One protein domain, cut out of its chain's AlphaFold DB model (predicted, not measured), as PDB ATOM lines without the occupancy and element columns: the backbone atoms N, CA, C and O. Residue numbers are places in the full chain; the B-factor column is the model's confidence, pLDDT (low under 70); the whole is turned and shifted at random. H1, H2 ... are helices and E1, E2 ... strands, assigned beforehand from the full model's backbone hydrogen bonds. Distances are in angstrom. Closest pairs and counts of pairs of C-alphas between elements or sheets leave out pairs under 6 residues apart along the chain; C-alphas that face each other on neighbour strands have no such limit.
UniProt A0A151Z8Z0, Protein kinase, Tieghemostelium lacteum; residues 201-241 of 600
ATOM      1  N   GLN A 201     135.887 113.172 148.876       96.75
ATOM      2  CA  GLN A 201     134.656 113.414 148.126       96.75
ATOM      3  C   GLN A 201     134.574 112.465 146.916       96.75
ATOM      4  O   GLN A 201     135.556 112.263 146.201       96.75
ATOM      5  N   THR A 202     133.387 111.918 146.652       97.75
ATOM      6  CA  THR A 202     133.125 111.033 145.507       97.75
ATOM      7  C   THR A 202     132.924 111.825 144.210       97.75
ATOM      8  O   THR A 202     132.136 112.771 144.147       97.75
ATOM      9  N   CYS A 203     133.607 111.421 143.140       98.31
ATOM     10  CA  CYS A 203     133.492 112.005 141.809       98.31
ATOM     11  C   CYS A 203     132.199 111.571 141.102       98.31
ATOM     12  O   CYS A 203     132.047 110.416 140.715       98.31
ATOM     13  N   SER A 204     131.294 112.516 140.827       98.06
ATOM     14  CA  SER A 204     130.007 112.262 140.155       98.06
ATOM     15  C   SER A 204     130.100 112.016 138.640       98.06
ATOM     16  O   SER A 204     129.100 112.099 137.922       98.06
ATOM     17  N   HIS A 205     131.295 111.745 138.109       97.94
ATOM     18  CA  HIS A 205     131.478 111.445 136.694       97.94
ATOM     19  C   HIS A 205     131.430 109.932 136.456       97.94
ATOM     20  O   HIS A 205     132.380 109.235 136.790       97.94
ATOM     21  N   VAL A 206     130.365 109.437 135.814       97.81
ATOM     22  CA  VAL A 206     130.116 107.996 135.578       97.81
ATOM     23  C   VAL A 206     131.341 107.262 135.015       97.81
ATOM     24  O   VAL A 206     131.708 106.200 135.500       97.81
ATOM     25  N   ASN A 207     132.037 107.861 134.043       98.12
ATOM     26  CA  ASN A 207     133.215 107.245 133.424       98.12
ATOM     27  C   ASN A 207     134.526 107.458 134.212       98.12
ATOM     28  O   ASN A 207     135.585 107.291 133.625       98.12
ATOM     29  N   HIS A 208     134.509 107.889 135.481       98.50
ATOM     30  CA  HIS A 208     135.737 108.191 136.238       98.50
ATOM     31  C   HIS A 208     136.665 106.972 136.328       98.50
ATOM     32  O   HIS A 208     137.798 107.023 135.847       98.50
ATOM     33  N   GLU A 209     136.159 105.862 136.860       98.12
ATOM     34  CA  GLU A 209     136.903 104.604 136.983       98.12
ATOM     35  C   GLU A 209     137.345 104.089 135.601       98.12
ATOM     36  O   GLU A 209     138.523 103.818 135.376       98.12
ATOM     37  N   ALA A 210     136.437 104.105 134.619       98.06
ATOM     38  CA  ALA A 210     136.706 103.720 133.230       98.06
ATOM     39  C   ALA A 210     137.699 104.641 132.481       98.06
ATOM     40  O   ALA A 210     138.153 104.301 131.386       98.06
ATOM     41  N   TRP A 211     138.020 105.822 133.018       97.56
ATOM     42  CA  TRP A 211     138.957 106.777 132.422       97.56
ATOM     43  C   TRP A 211     140.319 106.824 133.103       97.56
ATOM     44  O   TRP A 211     141.280 107.207 132.433       97.56
ATOM     45  N   TRP A 212     140.393 106.485 134.392       97.75
ATOM     46  CA  TRP A 212     141.590 106.677 135.218       97.75
ATOM     47  C   TRP A 212     142.048 105.419 135.966       97.75
ATOM     48  O   TRP A 212     143.159 105.418 136.485       97.75
ATOM     49  N   GLY A 213     141.229 104.362 136.030       97.81
ATOM     50  CA  GLY A 213     141.537 103.134 136.772       97.81
ATOM     51  C   GLY A 213     141.561 103.306 138.296       97.81
ATOM     52  O   GLY A 213     142.146 102.481 138.990       97.81
ATOM     53  N   THR A 214     140.973 104.386 138.817       97.62
ATOM     54  CA  THR A 214     140.969 104.739 140.244       97.62
ATOM     55  C   THR A 214     139.550 104.840 140.796       97.62
ATOM     56  O   THR A 214     138.606 105.109 140.049       97.62
ATOM     57  N   SER A 215     139.415 104.676 142.118       97.50
ATOM     58  CA  SER A 215     138.162 104.959 142.829       97.50
ATOM     59  C   SER A 215     137.658 106.376 142.507       97.50
ATOM     60  O   SER A 215     138.476 107.297 142.377       97.50
ATOM     61  N   PRO A 216     136.332 106.591 142.390       97.88
ATOM     62  CA  PRO A 216     135.764 107.933 142.337       97.88
ATOM     63  C   PRO A 216     135.997 108.731 143.627       97.88
ATOM     64  O   PRO A 216     135.935 109.959 143.570       97.88
ATOM     65  N   ASP A 217     136.272 108.082 144.761       97.88
ATOM     66  CA  ASP A 217     136.583 108.755 146.023       97.88
ATOM     67  C   ASP A 217     137.998 109.335 145.993       97.88
ATOM     68  O   ASP A 217     139.001 108.620 146.003       97.88
ATOM     69  N   LEU A 218     138.073 110.665 145.947       97.56
ATOM     70  CA  LEU A 218     139.315 111.424 145.851       97.56
ATOM     71  C   LEU A 218     139.386 112.488 146.954       97.56
ATOM     72  O   LEU A 218     138.346 112.913 147.461       97.56
ATOM     73  N   PRO A 219     140.589 112.975 147.303       97.38
ATOM     74  CA  PRO A 219     140.725 114.124 148.185       97.38
ATOM     75  C   PRO A 219     139.959 115.346 147.655       97.38
ATOM     76  O   PRO A 219     139.950 115.600 146.452       97.38
ATOM     77  N   ILE A 220     139.370 116.156 148.536       96.69
ATOM     78  CA  ILE A 220     138.611 117.375 148.189       96.69
ATOM     79  C   ILE A 220     139.474 118.363 147.374       96.69
ATOM     80  O   ILE A 220     138.966 119.089 146.519       96.69
ATOM     81  N   SER A 221     140.800 118.333 147.546       97.06
ATOM     82  CA  SER A 221     141.766 119.087 146.734       97.06
ATOM     83  C   SER A 221     141.787 118.701 145.244       97.06
ATOM     84  O   SER A 221     142.186 119.525 144.421       97.06
ATOM     85  N   GLU A 222     141.313 117.513 144.852       97.81
ATOM     86  CA  GLU A 222     141.151 117.096 143.448       97.81
ATOM     87  C   GLU A 222     139.878 117.664 142.791       97.81
ATOM     88  O   GLU A 222     139.664 117.468 141.591       97.81
ATOM     89  N   PHE A 223     139.034 118.395 143.526       98.19
ATOM     90  CA  PHE A 223     137.801 119.002 143.021       98.19
ATOM     91  C   PHE A 223     137.957 120.508 142.778       98.19
ATOM     92  O   PHE A 223     138.848 121.170 143.310       98.19
ATOM     93  N   TYR A 224     137.082 121.070 141.942       97.25
ATOM     94  CA  TYR A 224     136.860 122.518 141.927       97.25
ATOM     95  C   TYR A 224     135.839 122.869 143.013       97.25
ATOM     96  O   TYR A 224     134.884 122.121 143.208       97.25
ATOM     97  N   THR A 225     135.969 124.039 143.639       94.94
ATOM     98  CA  THR A 225     135.187 124.526 144.803       94.94
ATOM     99  C   THR A 225     133.658 124.572 144.645       94.94
ATOM    100  O   THR A 225     132.963 124.942 145.586       94.94
ATOM    101  N   ARG A 226     133.114 124.232 143.470       94.56
ATOM    102  CA  ARG A 226     131.670 124.140 143.173       94.56
ATOM    103  C   ARG A 226     131.305 122.941 142.279       94.56
ATOM    104  O   ARG A 226     130.234 122.929 141.680       94.56
ATOM    105  N   SER A 227     132.200 121.961 142.122       96.06
ATOM    106  CA  SER A 227     132.037 120.834 141.194       96.06
ATOM    107  C   SER A 227     132.006 119.502 141.931       96.06
ATOM    108  O   SER A 227     132.966 119.141 142.602       96.06
ATOM    109  N   TYR A 228     130.959 118.709 141.701       97.44
ATOM    110  CA  TYR A 228     130.914 117.300 142.115       97.44
ATOM    111  C   TYR A 228     131.780 116.377 141.234       97.44
ATOM    112  O   TYR A 228     131.942 115.202 141.542       97.44
ATOM    113  N   LYS A 229     132.361 116.897 140.144       98.06
ATOM    114  CA  LYS A 229     133.324 116.196 139.279       98.06
ATOM    115  C   LYS A 229     134.744 116.645 139.615       98.06
ATOM    116  O   LYS A 229     134.990 117.853 139.704       98.06
ATOM    117  N   CYS A 230     135.677 115.702 139.728       98.50
ATOM    118  CA  CYS A 230     137.092 116.011 139.929       98.50
ATOM    119  C   CYS A 230     137.700 116.733 138.709       98.50
ATOM    120  O   CYS A 230     137.205 116.626 137.578       98.50
ATOM    121  N   LYS A 231     138.807 117.450 138.934       98.44
ATOM    122  CA  LYS A 231     139.544 118.242 137.933       98.44
ATOM    123  C   LYS A 231     139.863 117.426 136.676       98.44
ATOM    124  O   LYS A 231     139.593 117.875 135.564       98.44
ATOM    125  N   LYS A 232     140.353 116.193 136.852       98.19
ATOM    126  CA  LYS A 232     140.736 115.275 135.763       98.19
ATOM    127  C   LYS A 232     139.548 114.937 134.852       98.19
ATOM    128  O   LYS A 232     139.629 115.124 133.636       98.19
ATOM    129  N   CYS A 233     138.414 114.527 135.425       98.38
ATOM    130  CA  CYS A 233     137.187 114.256 134.666       98.38
ATOM    131  C   CYS A 233     136.621 115.506 133.978       98.38
ATOM    132  O   CYS A 233     136.172 115.417 132.837       98.38
ATOM    133  N   TYR A 234     136.681 116.674 134.622       98.19
ATOM    134  CA  TYR A 234     136.230 117.935 134.024       98.19
ATOM    135  C   TYR A 234     137.063 118.330 132.790       98.19
ATOM    136  O   TYR A 234     136.501 118.627 131.735       98.19
ATOM    137  N   ILE A 235     138.396 118.263 132.890       98.00
ATOM    138  CA  ILE A 235     139.321 118.557 131.782       98.00
ATOM    139  C   ILE A 235     139.099 117.583 130.620       98.00
ATOM    140  O   ILE A 235     138.987 118.008 129.468       98.00
ATOM    141  N   LYS A 236     138.970 116.278 130.901       97.81
ATOM    142  CA  LYS A 236     138.706 115.273 129.862       97.81
ATOM    143  C   LYS A 236     137.348 115.489 129.186       97.81
ATOM    144  O   LYS A 236     137.296 115.509 127.957       97.81
ATOM    145  N   GLN A 237     136.289 115.775 129.950       97.19
ATOM    146  CA  GLN A 237     134.971 116.090 129.390       97.19
ATOM    147  C   GLN A 237     135.000 117.350 128.502       97.19
ATOM    148  O   GLN A 237     134.390 117.345 127.430       97.19
ATOM    149  N   GLN A 238     135.726 118.412 128.882       97.00
ATOM    150  CA  GLN A 238     135.918 119.578 128.005       97.00
ATOM    151  C   GLN A 238     136.663 119.219 126.710       97.00
ATOM    152  O   GLN A 238     136.265 119.663 125.632       97.00
ATOM    153  N   THR A 239     137.731 118.424 126.795       96.94
ATOM    154  CA  THR A 239     138.538 118.022 125.632       96.94
ATOM    155  C   THR A 239     137.734 117.166 124.654       96.94
ATOM    156  O   THR A 239     137.755 117.420 123.449       96.94
ATOM    157  N   GLU A 240     136.950 116.208 125.152       96.06
ATOM    158  CA  GLU A 240     136.044 115.398 124.329       96.06
ATOM    159  C   GLU A 240     134.924 116.251 123.704       96.06
ATOM    160  O   GLU A 240     134.644 116.109 122.515       96.06
ATOM    161  N   SER A 241     134.375 117.224 124.447       95.75
ATOM    162  CA  SER A 241     133.355 118.168 123.946       95.75
ATOM    163  C   SER A 241     133.873 119.140 122.876       95.75
ATOM    164  O   SER A 241     133.092 119.640 122.067       95.75
TER     165      SER A 241
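Overview. This is residues 201 to 241 of the 600 residues of the protein "Protein kinase" of Tieghemostelium lacteum (UniProt A0A151Z8Z0). Starting from residue 201, you will see a small, loop-rich fold in which the short helix H1 faces the longer helix H2 across a narrow space, while the short strand E1, paired with residues 201 to 202, lies at one end. The 41 printed residues hold H1, E1 and H2 in that order, mostly helix, with under half of the residues in named elements. It is compact, with a radius of gyration of the C-alphas of 9.3 A and spans of 24 by 21 by 12 A.

Along the chain. Find C-alpha 208 at (135.737, 108.191, 136.238), where H1, residues 208 to 212, begins. Next comes E1, residues 217 to 219. H2, residues 231 to 241, runs 15.3 A to C-alpha 241 at (133.355, 118.168, 123.946).

Arrangement. Residues 201 to 202 pair antiparallel with residues 217 to 218 of E1, which pairs with no named strand. H1 and H2 are close but not clearly touching; their closest C-alphas, His 208 and Cys 233, are 6.4 A apart. E1 is apart from H1 and from H2. In H1 and H2 every O i to N i+4 pair is within hydrogen-bond range.

Size, cuts and confidence. The C-alphas farthest apart, Pro 219 and Ser 241, stand 25.7 A apart. The printed part has no cut; the link from E1 to H2 is long. No printed residue is under 70 in pLDDT.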